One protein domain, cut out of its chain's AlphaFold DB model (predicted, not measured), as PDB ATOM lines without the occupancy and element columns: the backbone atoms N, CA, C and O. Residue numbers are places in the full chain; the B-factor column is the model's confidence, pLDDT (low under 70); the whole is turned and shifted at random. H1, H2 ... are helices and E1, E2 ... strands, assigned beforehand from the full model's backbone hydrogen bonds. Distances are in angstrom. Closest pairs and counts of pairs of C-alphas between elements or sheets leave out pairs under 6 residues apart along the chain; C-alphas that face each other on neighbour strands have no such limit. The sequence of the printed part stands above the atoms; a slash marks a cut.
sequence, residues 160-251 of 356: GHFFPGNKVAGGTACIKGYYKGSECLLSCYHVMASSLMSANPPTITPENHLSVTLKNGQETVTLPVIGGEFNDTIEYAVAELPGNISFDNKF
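What this domain is: This is residues 160 to 251 of the 356 residues of an uncharacterized protein of Chitinophaga dinghuensis (UniProt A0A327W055). A strongly twisted, curled sheet of five antiparallel strands makes the body, with the long strand E5 bending within it and one short helix, H1, packed on E6. At one end of the longest axis sits a small parallel pair, E1 and E7; the loop around Asn 200 makes the other end. The printed part has 92 residues with seven named strands and one named helix, in the order E1 E2 E3 H1 E4 E5 E6 E7; the five-stranded sheet runs E2 E3 E6 E5 E4. The class is mostly strand, and the whole is compact, with a radius of gyration of the C-alphas of 12.5 A and spans of 37 by 26 by 24 A.

Where its parts are: E1 is residues 160 to 162, 6.2 A long, beginning at C-alpha 160 (36.647, 20.639, 37.033). E2 is residues 175 to 179, 12.1 A, and E3 residues 182 to 187, 15.6 A. H1 is residues 189 to 192, 5.4 A. E4 is residues 211 to 216, 16.8 A. E5, residues 219 to 231, is the longest strand at 32.7 A, beginning at C-alpha 219 (37.283, 14.677, 34.224) and bending by 68 degrees at residue 226. E6 is residues 234 to 240, 19.7 A, and E7 residues 245 to 247, 6.5 A, ending at C-alpha 247 (31.940, 27.083, 33.528).

How they stand to each other: E2 and E3 form an antiparallel hairpin, with N 177 and O 184 within hydrogen-bond range at 2.8 A. E3 is also antiparallel to E6, with N 185 and O 239 at 2.7 A. E4, E5 and E6 make a meander, each strand the antiparallel neighbour of the one before. E5 pairs staggered: residues 219 to 224 pair with E4, where N 214 and O 221 are 2.8 A apart, and residues 225 to 231 with E6, where N 229 and O 236 are 2.8 A apart. The edge strands E2 and E4 are apart. H1 is on the sheet at a height of 4.6 A, only just over none of its strands, with two of its C-alphas falling on E3 and two on E6; the closest C-alphas of H1 and E6, those of Tyr 189 and Tyr 236, are 4.4 A apart. H1 is too short for an O i to N i+4 pair; its one O i to N i+3 pair is within range. E1 and E7 are parallel neighbours, with N 162 and O 246 at 2.9 A. The closest C-alphas of E2 and E7, those of Lys 176 and Phe 247, are 6.4 A apart.

The domain as a whole: The C-alphas of His 161 and Asn 200, the two farthest apart, are 36.7 A apart. The printed part has no cut. The links E1 to E2, 12 residues, and H1 to E4, 18 residues, are long; the others are tight. The mean pLDDT of the printed part is 90.6, and residue 160 is under 70.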
ATOM      1  N   GLY A 160      36.166  19.998  38.260       63.53
ATOM      2  CA  GLY A 160      36.647  20.639  37.033       63.53
ATOM      3  C   GLY A 160      36.195  22.049  36.676       63.53
ATOM      4  O   GLY A 160      35.011  22.385  36.683       63.53
ATOM      5  N   HIS A 161      37.162  22.863  36.259       77.19
ATOM      6  CA  HIS A 161      36.904  24.130  35.581       77.19
ATOM      7  C   HIS A 161      36.701  23.865  34.087       77.19
ATOM      8  O   HIS A 161      37.556  23.250  33.453       77.19
ATOM      9  N   PHE A 162      35.561  24.284  33.542       84.56
ATOM     10  CA  PHE A 162      35.201  24.096  32.138       84.56
ATOM     11  C   PHE A 162      35.080  25.438  31.402       84.56
ATOM     12  O   PHE A 162      34.853  26.490  32.004       84.56
ATOM     13  N   PHE A 163      35.216  25.399  30.080       86.50
ATOM     14  CA  PHE A 163      35.174  26.560  29.195       86.50
ATOM     15  C   PHE A 163      34.646  26.177  27.795       86.50
ATOM     16  O   PHE A 163      34.618  24.987  27.443       86.50
ATOM     17  N   PRO A 164      34.202  27.160  26.984       85.12
ATOM     18  CA  PRO A 164      33.864  26.955  25.580       85.12
ATOM     19  C   PRO A 164      34.972  26.205  24.841       85.12
ATOM     20  O   PRO A 164      36.140  26.538  24.995       85.12
ATOM     21  N   GLY A 165      34.624  25.189  24.057       82.31
ATOM     22  CA  GLY A 165      35.623  24.320  23.417       82.31
ATOM     23  C   GLY A 165      35.886  23.011  24.161       82.31
ATOM     24  O   GLY A 165      36.452  22.086  23.589       82.31
ATOM     25  N   ASN A 166      35.434  22.845  25.409       87.31
ATOM     26  CA  ASN A 166      35.444  21.517  26.028       87.31
ATOM     27  C   ASN A 166      34.501  20.548  25.302       87.31
ATOM     28  O   ASN A 166      33.506  20.941  24.698       87.31
ATOM     29  N   LYS A 167      34.801  19.250  25.369       90.38
ATOM     30  CA  LYS A 167      34.043  18.233  24.636       90.38
ATOM     31  C   LYS A 167      32.728  17.909  25.346       90.38
ATOM     32  O   LYS A 167      32.723  17.621  26.541       90.38
ATOM     33  N   VAL A 168      31.629  17.867  24.595       86.31
ATOM     34  CA  VAL A 168      30.297  17.453  25.072       86.31
ATOM     35  C   VAL A 168      29.775  16.362  24.157       86.31
ATOM     36  O   VAL A 168      29.492  16.611  22.991       86.31
ATOM     37  N   ALA A 169      29.665  15.136  24.670       88.12
ATOM     38  CA  ALA A 169      29.356  13.945  23.880       88.12
ATOM     39  C   ALA A 169      30.238  13.836  22.615       88.12
ATOM     40  O   ALA A 169      31.453  13.646  22.728       88.12
ATOM     41  N   GLY A 170      29.631  13.916  21.426       86.00
ATOM     42  CA  GLY A 170      30.316  13.922  20.130       86.00
ATOM     43  C   GLY A 170      30.678  15.316  19.605       86.00
ATOM     44  O   GLY A 170      31.302  15.396  18.554       86.00
ATOM     45  N   GLY A 171      30.289  16.378  20.312       92.31
ATOM     46  CA  GLY A 171      30.457  17.773  19.919       92.31
ATOM     47  C   GLY A 171      31.241  18.604  20.939       92.31
ATOM     48  O   GLY A 171      32.075  18.100  21.698       92.31
ATOM     49  N   THR A 172      30.929  19.896  20.975       92.75
ATOM     50  CA  THR A 172      31.598  20.929  21.766       92.75
ATOM     51  C   THR A 172      30.616  21.655  22.693       92.75
ATOM     52  O   THR A 172      29.478  21.951  22.324       92.75
ATOM     53  N   ALA A 173      31.052  21.952  23.916       88.12
ATOM     54  CA  ALA A 173      30.400  22.873  24.839       88.12
ATOM     55  C   ALA A 173      30.448  24.300  24.275       88.12
ATOM     56  O   ALA A 173      31.543  24.831  24.077       88.12
ATOM     57  N   CYS A 174      29.288  24.930  24.065       88.50
ATOM     58  CA  CYS A 174      29.244  26.296  23.552       88.50
ATOM     59  C   CYS A 174      29.463  27.312  24.670       88.50
ATOM     60  O   CYS A 174      30.519  27.924  24.763       88.50
ATOM     61  N   ILE A 175      28.437  27.553  25.488       93.44
ATOM     62  CA  ILE A 175      28.410  28.677  26.425       93.44
ATOM     63  C   ILE A 175      27.495  28.361  27.609       93.44
ATOM     64  O   ILE A 175      26.497  27.650  27.455       93.44
ATOM     65  N   LYS A 176      27.822  28.881  28.794       94.06
ATOM     66  CA  LYS A 176      26.939  28.855  29.963       94.06
ATOM     67  C   LYS A 176      25.861  29.927  29.824       94.06
ATOM     68  O   LYS A 176      26.154  31.065  29.461       94.06
ATOM     69  N   GLY A 177      24.635  29.579  30.181       91.44
ATOM     70  CA  GLY A 177      23.505  30.491  30.300       91.44
ATOM     71  C   GLY A 177      22.584  30.093  31.448       91.44
ATOM     72  O   GLY A 177      22.935  29.263  32.284       91.44
ATOM     73  N   TYR A 178      21.395  30.676  31.459       88.12
ATOM     74  CA  TYR A 178      20.301  30.361  32.355       88.12
ATOM     75  C   TYR A 178      19.062  30.033  31.530       88.12
ATOM     76  O   TYR A 178      18.618  30.821  30.689       88.12
ATOM     77  N   TYR A 179      18.472  28.877  31.805       88.69
ATOM     78  CA  TYR A 179      17.255  28.414  31.161       88.69
ATOM     79  C   TYR A 179      16.220  28.081  32.229       88.69
ATOM     80  O   TYR A 179      16.454  27.247  33.099       88.69
ATOM     81  N   LYS A 180      15.074  28.775  32.185       85.88
ATOM     82  CA  LYS A 180      13.989  28.645  33.178       85.88
ATOM     83  C   LYS A 180      14.463  28.780  34.640       85.88
ATOM     84  O   LYS A 180      13.886  28.172  35.534       85.88
ATOM     85  N   GLY A 181      15.491  29.597  34.875       80.06
ATOM     86  CA  GLY A 181      16.043  29.873  36.206       80.06
ATOM     87  C   GLY A 181      17.179  28.948  36.657       80.06
ATOM     88  O   GLY A 181      17.818  29.267  37.654       80.06
ATOM     89  N   SER A 182      17.477  27.867  35.930       84.50
ATOM     90  CA  SER A 182      18.636  27.004  36.208       84.50
ATOM     91  C   SER A 182      19.846  27.421  35.376       84.50
ATOM     92  O   SER A 182      19.696  27.751  34.197       84.50
ATOM     93  N   GLU A 183      21.046  27.357  35.963       90.75
ATOM     94  CA  GLU A 183      22.292  27.411  35.192       90.75
ATOM     95  C   GLU A 183      22.337  26.238  34.216       90.75
ATOM     96  O   GLU A 183      22.021  25.098  34.559       90.75
ATOM     97  N   CYS A 184      22.714  26.520  32.976       94.88
ATOM     98  CA  CYS A 184      22.739  25.518  31.930       94.88
ATOM     99  C   CYS A 184      23.913  25.709  30.980       94.88
ATOM    100  O   CYS A 184      24.380  26.821  30.740       94.88
ATOM    101  N   LEU A 185      24.347  24.608  30.386       95.81
ATOM    102  CA  LEU A 185      25.276  24.568  29.277       95.81
ATOM    103  C   LEU A 185      24.499  24.481  27.966       95.81
ATOM    104  O   LEU A 185      23.677  23.585  27.803       95.81
ATOM    105  N   LEU A 186      24.798  25.370  27.026       95.94
ATOM    106  CA  LEU A 186      24.244  25.374  25.676       95.94
ATOM    107  C   LEU A 186      25.154  24.588  24.716       95.94
ATOM    108  O   LEU A 186      26.381  24.681  24.799       95.94
ATOM    109  N   SER A 187      24.564  23.835  23.787       96.81
ATOM    110  CA  SER A 187      25.231  23.318  22.578       96.81
ATOM    111  C   SER A 187      24.199  23.056  21.466       96.81
ATOM    112  O   SER A 187      23.022  23.397  21.611       96.81
ATOM    113  N   CYS A 188      24.621  22.458  20.351       97.12
ATOM    114  CA  CYS A 188      23.721  22.019  19.288       97.12
ATOM    115  C   CYS A 188      22.747  20.948  19.788       97.12
ATOM    116  O   CYS A 188      23.107  20.068  20.579       97.12
ATOM    117  N   TYR A 189      21.529  20.965  19.251       97.31
ATOM    118  CA  TYR A 189      20.533  19.944  19.553       97.31
ATOM    119  C   TYR A 189      21.010  18.550  19.130       97.31
ATOM    120  O   TYR A 189      20.995  17.639  19.954       97.31
ATOM    121  N   HIS A 190      21.530  18.375  17.908       96.06
ATOM    122  CA  HIS A 190      22.043  17.079  17.449       96.06
ATOM    123  C   HIS A 190      23.248  16.568  18.256       96.06
ATOM    124  O   HIS A 190      23.615  15.403  18.129       96.06
ATOM    125  N   VAL A 191      23.879  17.407  19.087       95.94
ATOM    126  CA  VAL A 191      24.953  16.986  19.998       95.94
ATOM    127  C   VAL A 191      24.380  16.463  21.313       95.94
ATOM    128  O   VAL A 191      24.779  15.392  21.769       95.94
ATOM    129  N   MET A 192      23.453  17.199  21.933       95.81
ATOM    130  CA  MET A 192      22.931  16.866  23.269       95.81
ATOM    131  C   MET A 192      21.714  15.933  23.245       95.81
ATOM    132  O   MET A 192      21.494  15.189  24.196       95.81
ATOM    133  N   ALA A 193      20.928  15.964  22.172       95.88
ATOM    134  CA  ALA A 193      19.668  15.244  22.015       95.88
ATOM    135  C   ALA A 193      19.642  14.418  20.716       95.88
ATOM    136  O   ALA A 193      18.597  14.251  20.089       95.88
ATOM    137  N   SER A 194      20.799  13.877  20.312       94.44
ATOM    138  CA  SER A 194      20.962  13.087  19.080       94.44
ATOM    139  C   SER A 194      19.971  11.925  18.959       94.44
ATOM    140  O   SER A 194      19.488  11.633  17.868       94.44
ATOM    141  N   SER A 195      19.609  11.292  20.080       93.44
ATOM    142  CA  SER A 195      18.634  10.197  20.132       93.44
ATOM    143  C   SER A 195      17.214  10.605  19.726       93.44
ATOM    144  O   SER A 195      16.416   9.734  19.391       93.44
ATOM    145  N   LEU A 196      16.897  11.904  19.736       93.12
ATOM    146  CA  LEU A 196      15.592  12.435  19.341       93.12
ATOM    147  C   LEU A 196      15.547  12.932  17.894       93.12
ATOM    148  O   LEU A 196      14.468  13.284  17.430       93.12
ATOM    149  N   MET A 197      16.667  12.950  17.166       91.06
ATOM    150  CA  MET A 197      16.733  13.492  15.797       91.06
ATOM    151  C   MET A 197      15.844  12.741  14.795       91.06
ATOM    152  O   MET A 197      15.449  13.303  13.780       91.06
ATOM    153  N   SER A 198      15.501  11.481  15.073       87.94
ATOM    154  CA  SER A 198      14.584  10.684  14.248       87.94
ATOM    155  C   SER A 198      13.104  10.862  14.609       87.94
ATOM    156  O   SER A 198      12.240  10.325  13.911       87.94
ATOM    157  N   ALA A 199      12.785  11.582  15.690       86.12
ATOM    158  CA  ALA A 199      11.410  11.848  16.099       86.12
ATOM    159  C   ALA A 199      10.779  12.968  15.254       86.12
ATOM    160  O   ALA A 199      11.465  13.850  14.746       86.12
ATOM    161  N   ASN A 200       9.448  12.955  15.127       83.88
ATOM    162  CA  ASN A 200       8.698  13.958  14.370       83.88
ATOM    163  C   ASN A 200       7.511  14.499  15.199       83.88
ATOM    164  O   ASN A 200       6.480  13.825  15.257       83.88
ATOM    165  N   PRO A 201       7.617  15.682  15.838       84.38
ATOM    166  CA  PRO A 201       8.782  16.573  15.885       84.38
ATOM    167  C   PRO A 201       9.845  16.128  16.914       84.38
ATOM    168  O   PRO A 201       9.495  15.548  17.946       84.38
ATOM    169  N   PRO A 202      11.131  16.457  16.699       85.56
ATOM    170  CA  PRO A 202      12.196  16.244  17.679       85.56
ATOM    171  C   PRO A 202      12.024  17.232  18.841       85.56
ATOM    172  O   PRO A 202      12.480  18.371  18.794       85.56
ATOM    173  N   THR A 203      11.299  16.804  19.876       90.38
ATOM    174  CA  THR A 203      10.954  17.638  21.037       90.38
ATOM    175  C   THR A 203      11.554  17.048  22.298       90.38
ATOM    176  O   THR A 203      11.328  15.877  22.583       90.38
ATOM    177  N   ILE A 204      12.253  17.874  23.079       91.12
ATOM    178  CA  ILE A 204      12.724  17.503  24.417       91.12
ATOM    179  C   ILE A 204      11.577  17.696  25.406       91.12
ATOM    180  O   ILE A 204      11.118  18.818  25.637       91.12
ATOM    181  N   THR A 205      11.141  16.602  26.015       88.88
ATOM    182  CA  THR A 205      10.150  16.565  27.088       88.88
ATOM    183  C   THR A 205      10.781  16.019  28.376       88.88
ATOM    184  O   THR A 205      11.791  15.305  28.315       88.88
ATOM    185  N   PRO A 206      10.218  16.328  29.560       83.31
ATOM    186  CA  PRO A 206      10.714  15.794  30.833       83.31
ATOM    187  C   PRO A 206      10.815  14.259  30.872       83.31
ATOM    188  O   PRO A 206      11.660  13.711  31.574       83.31
ATOM    189  N   GLU A 207       9.985  13.562  30.094       86.81
ATOM    190  CA  GLU A 207       9.913  12.099  30.033       86.81
ATOM    191  C   GLU A 207      11.033  11.465  29.194       86.81
ATOM    192  O   GLU A 207      11.250  10.258  29.282       86.81
ATOM    193  N   ASN A 208      11.763  12.232  28.374       89.38
ATOM    194  CA  ASN A 208      12.825  11.659  27.541       89.38
ATOM    195  C   ASN A 208      14.069  11.242  28.344       89.38
ATOM    196  O   ASN A 208      14.894  10.503  27.809       89.38
ATOM    197  N   HIS A 209      14.217  11.709  29.593       90.25
ATOM    198  CA  HIS A 209      15.348  11.405  30.485       90.25
ATOM    199  C   HIS A 209      16.726  11.512  29.800       90.25
ATOM    200  O   HIS A 209      17.614  10.680  29.994       90.25
ATOM    201  N   LEU A 210      16.902  12.539  28.966       94.75
ATOM    202  CA  LEU A 210      18.132  12.754  28.216       94.75
ATOM    203  C   LEU A 210      19.267  13.233  29.122       94.75
ATOM    204  O   LEU A 210      19.068  14.024  30.045       94.75
ATOM    205  N   SER A 211      20.486  12.801  28.810       95.44
ATOM    206  CA  SER A 211      21.693  13.300  29.461       95.44
ATOM    207  C   SER A 211      22.857  13.368  28.483       95.44
ATOM    208  O   SER A 211      22.890  12.654  27.479       95.44
ATOM    209  N   VAL A 212      23.817  14.238  28.778       95.25
ATOM    210  CA  VAL A 212      25.005  14.453  27.959       95.25
ATOM    211  C   VAL A 212      26.255  14.449  28.830       95.25
ATOM    212  O   VAL A 212      26.243  14.948  29.952       95.25
ATOM    213  N   THR A 213      27.352  13.876  28.334       94.94
ATOM    214  CA  THR A 213      28.623  13.844  29.069       94.94
ATOM    215  C   THR A 213      29.524  15.000  28.645       94.94
ATOM    216  O   THR A 213      29.990  15.032  27.505       94.94
ATOM    217  N   LEU A 214      29.812  15.907  29.574       92.75
ATOM    218  CA  LEU A 214      30.837  16.942  29.474       92.75
ATOM    219  C   LEU A 214      32.200  16.363  29.886       92.75
ATOM    220  O   LEU A 214      32.288  15.619  30.865       92.75
ATOM    221  N   LYS A 215      33.261  16.677  29.135       90.12
ATOM    222  CA  LYS A 215      34.625  16.186  29.381       90.12
ATOM    223  C   LYS A 215      35.652  17.313  29.348       90.12
ATOM    224  O   LYS A 215      35.673  18.097  28.400       90.12
ATOM    225  N   ASN A 216      36.559  17.308  30.323       85.19
ATOM    226  CA  ASN A 216      37.776  18.121  30.332       85.19
ATOM    227  C   ASN A 216      38.958  17.252  30.796       85.19
ATOM    228  O   ASN A 216      39.035  16.842  31.952       85.19
ATOM    229  N   GLY A 217      39.859  16.900  29.877       86.81
ATOM    230  CA  GLY A 217      40.938  15.953  30.166       86.81
ATOM    231  C   GLY A 217      40.409  14.591  30.640       86.81
ATOM    232  O   GLY A 217      39.736  13.887  29.888       86.81
ATOM    233  N   GLN A 218      40.741  14.214  31.879       86.31
ATOM    234  CA  GLN A 218      40.274  12.975  32.524       86.31
ATOM    235  C   GLN A 218      38.952  13.153  33.285       86.31
ATOM    236  O   GLN A 218      38.335  12.168  33.688       86.31
ATOM    237  N   GLU A 219      38.511  14.391  33.498       87.12
ATOM    238  CA  GLU A 219      37.283  14.677  34.224       87.12
ATOM    239  C   GLU A 219      36.074  14.514  33.307       87.12
ATOM    240  O   GLU A 219      36.070  14.940  32.147       87.12
ATOM    241  N   THR A 220      35.032  13.880  33.841       91.25
ATOM    242  CA  THR A 220      33.788  13.611  33.121       91.25
ATOM    243  C   THR A 220      32.605  13.897  34.025       91.25
ATOM    244  O   THR A 220      32.606  13.493  35.188       91.25
ATOM    245  N   VAL A 221      31.599  14.576  33.484       92.38
ATOM    246  CA  VAL A 221      30.363  14.899  34.195       92.38
ATOM    247  C   VAL A 221      29.183  14.606  33.284       92.38
ATOM    248  O   VAL A 221      29.176  15.018  32.126       92.38
ATOM    249  N   THR A 222      28.174  13.911  33.798       95.00
ATOM    250  CA  THR A 222      26.899  13.715  33.105       95.00
ATOM    251  C   THR A 222      25.910  14.797  33.527       95.00
ATOM    252  O   THR A 222      25.629  14.950  34.713       95.00
ATOM    253  N   LEU A 223      25.384  15.530  32.551       95.31
ATOM    254  CA  LEU A 223      24.447  16.635  32.727       95.31
ATOM    255  C   LEU A 223      23.071  16.236  32.172       95.31
ATOM    256  O   LEU A 223      23.019  15.716  31.053       95.31
ATOM    257  N   PRO A 224      21.959  16.460  32.892       96.50
ATOM    258  CA  PRO A 224      20.628  16.210  32.349       96.50
ATOM    259  C   PRO A 224      20.284  17.271  31.297       96.50
ATOM    260  O   PRO A 224      20.497  18.462  31.519       96.50
ATOM    261  N   VAL A 225      19.744  16.860  30.150       96.81
ATOM    262  CA  VAL A 225      19.277  17.791  29.112       96.81
ATOM    263  C   VAL A 225      17.866  18.244  29.474       96.81
ATOM    264  O   VAL A 225      16.942  17.435  29.524       96.81
ATOM    265  N   ILE A 226      17.703  19.538  29.748       95.44
ATOM    266  CA  ILE A 226      16.482  20.117  30.339       95.44
ATOM    267  C   ILE A 226      15.626  20.901  29.336       95.44
ATOM    268  O   ILE A 226      14.538  21.381  29.668       95.44
ATOM    269  N   GLY A 227      16.100  21.056  28.102       95.94
ATOM    270  CA  GLY A 227      15.358  21.736  27.051       95.94
ATOM    271  C   GLY A 227      16.163  21.934  25.777       95.94
ATOM    272  O   GLY A 227      17.335  21.578  25.692       95.94
ATOM    273  N   GLY A 228      15.508  22.519  24.783       95.69
ATOM    274  CA  GLY A 228      16.080  22.794  23.475       95.69
ATOM    275  C   GLY A 228      14.990  22.970  22.432       95.69
ATOM    276  O   GLY A 228      13.812  22.741  22.707       95.69
ATOM    277  N   GLU A 229      15.397  23.374  21.241       95.88
ATOM    278  CA  GLU A 229      14.521  23.515  20.091       95.88
ATOM    279  C   GLU A 229      15.266  23.106  18.829       95.88
ATOM    280  O   GLU A 229      16.416  23.499  18.617       95.88
ATOM    281  N   PHE A 230      14.582  22.328  17.996       95.81
ATOM    282  CA  PHE A 230      15.064  21.902  16.697       95.81
ATOM    283  C   PHE A 230      13.974  22.135  15.653       95.81
ATOM    284  O   PHE A 230      12.888  21.558  15.729       95.81
ATOM    285  N   ASN A 231      14.256  23.001  14.685       94.62
ATOM    286  CA  ASN A 231      13.437  23.225  13.497       94.62
ATOM    287  C   ASN A 231      14.276  23.882  12.387       94.62
ATOM    288  O   ASN A 231      15.453  24.175  12.565       94.62
ATOM    289  N   ASP A 232      13.635  24.199  11.264       94.25
ATOM    290  CA  ASP A 232      14.242  24.852  10.096       94.25
ATOM    291  C   ASP A 232      14.827  26.253  10.362       94.25
ATOM    292  O   ASP A 232      15.338  26.896   9.454       94.25
ATOM    293  N   THR A 233      14.738  26.805  11.567       93.94
ATOM    294  CA  THR A 233      15.271  28.142  11.875       93.94
ATOM    295  C   THR A 233      16.294  28.143  12.995       93.94
ATOM    296  O   THR A 233      17.110  29.067  13.058       93.94
ATOM    297  N   ILE A 234      16.257  27.133  13.864       95.19
ATOM    298  CA  ILE A 234      17.039  27.092  15.086       95.19
ATOM    299  C   ILE A 234      17.353  25.656  15.488       95.19
ATOM    300  O   ILE A 234      16.539  24.748  15.328       95.19
ATOM    301  N   GLU A 235      18.538  25.478  16.054       95.81
ATOM    302  CA  GLU A 235      18.991  24.197  16.560       95.81
ATOM    303  C   GLU A 235      19.828  24.402  17.820       95.81
ATOM    304  O   GLU A 235      21.020  24.669  17.728       95.81
ATOM    305  N   TYR A 236      19.239  24.254  19.002       97.00
ATOM    306  CA  TYR A 236      19.994  24.305  20.253       97.00
ATOM    307  C   TYR A 236      19.416  23.352  21.291       97.00
ATOM    308  O   TYR A 236      18.226  23.050  21.287       97.00
ATOM    309  N   ALA A 237      20.250  22.936  22.231       97.31
ATOM    310  CA  ALA A 237      19.832  22.247  23.437       97.31
ATOM    311  C   ALA A 237      20.574  22.809  24.648       97.31
ATOM    312  O   ALA A 237      21.623  23.448  24.521       97.31
ATOM    313  N   VAL A 238      19.987  22.593  25.822       96.81
ATOM    314  CA  VAL A 238      20.538  23.013  27.105       96.81
ATOM    315  C   VAL A 238      20.579  21.850  28.079       96.81
ATOM    316  O   VAL A 238      19.593  21.134  28.260       96.81
ATOM    317  N   ALA A 239      21.720  21.687  28.736       96.94
ATOM    318  CA  ALA A 239      21.905  20.741  29.823       96.94
ATOM    319  C   ALA A 239      22.091  21.484  31.144       96.94
ATOM    320  O   ALA A 239      22.808  22.478  31.182       96.94
ATOM    321  N   GLU A 240      21.443  21.044  32.216       95.50
ATOM    322  CA  GLU A 240      21.572  21.684  33.528       95.50
ATOM    323  C   GLU A 240      23.009  21.572  34.032       95.50
ATOM    324  O   GLU A 240      23.608  20.498  33.966       95.50
ATOM    325  N   LEU A 241      23.558  22.678  34.535       93.31
ATOM    326  CA  LEU A 241      24.859  22.711  35.189       93.31
ATOM    327  C   LEU A 241      24.658  22.622  36.708       93.31
ATOM    328  O   LEU A 241      24.114  23.546  37.313       93.31
ATOM    329  N   PRO A 242      25.107  21.531  37.351       89.56
ATOM    330  CA  PRO A 242      25.186  21.449  38.800       89.56
ATOM    331  C   PRO A 242      26.001  22.605  39.394       89.56
ATOM    332  O   PRO A 242      27.087  22.917  38.908       89.56
ATOM    333  N   GLY A 243      25.536  23.185  40.504       81.38
ATOM    334  CA  GLY A 243      26.190  24.343  41.140       81.38
ATOM    335  C   GLY A 243      27.601  24.089  41.697       81.38
ATOM    336  O   GLY A 243      28.244  25.012  42.191       81.38
ATOM    337  N   ASN A 244      28.095  22.850  41.650       81.31
ATOM    338  CA  ASN A 244      29.472  22.495  41.995       81.31
ATOM    339  C   ASN A 244      30.431  22.499  40.788       81.31
ATOM    340  O   ASN A 244      31.613  22.207  40.981       81.31
ATOM    341  N   ILE A 245      29.947  22.816  39.583       84.75
ATOM    342  CA  ILE A 245      30.729  22.881  38.343       84.75
ATOM    343  C   ILE A 245      30.955  24.338  37.952       84.75
ATOM    344  O   ILE A 245      30.006  25.112  37.847       84.75
ATOM    345  N   SER A 246      32.210  24.706  37.689       85.19
ATOM    346  CA  SER A 246      32.527  26.022  37.132       85.19
ATOM    347  C   SER A 246      32.539  25.951  35.617       85.19
ATOM    348  O   SER A 246      33.251  25.127  35.046       85.19
ATOM    349  N   PHE A 247      31.820  26.858  34.965       88.56
ATOM    350  CA  PHE A 247      31.940  27.083  33.528       88.56
ATOM    351  C   PHE A 247      32.090  28.580  33.258       88.56
ATOM    352  O   PHE A 247      31.204  29.364  33.623       88.56
ATOM    353  N   ASP A 248      33.195  28.974  32.628       88.38
ATOM    354  CA  ASP A 248      33.505  30.375  32.330       88.38
ATOM    355  C   ASP A 248      33.208  30.704  30.868       88.38
ATOM    356  O   ASP A 248      33.761  30.086  29.966       88.38
ATOM    357  N   ASN A 249      32.408  31.743  30.616       91.38
ATOM    358  CA  ASN A 249      32.131  32.248  29.267       91.38
ATOM    359  C   ASN A 249      33.313  33.067  28.725       91.38
ATOM    360  O   ASN A 249      33.231  34.288  28.579       91.38
ATOM    361  N   LYS A 250      34.435  32.395  28.461       89.81
ATOM    362  CA  LYS A 250      35.668  32.999  27.952       89.81
ATOM    363  C   LYS A 250      36.072  32.391  26.615       89.81
ATOM    364  O   LYS A 250      35.915  31.198  26.390       89.81
ATOM    365  N   PHE A 251      36.649  33.224  25.761       87.56
ATOM    366  CA  PHE A 251      37.372  32.819  24.564       87.56
ATOM    367  C   PHE A 251      38.802  33.359  24.672       87.56
ATOM    368  O   PHE A 251      38.993  34.565  24.838       87.56
TER     369      PHE A 251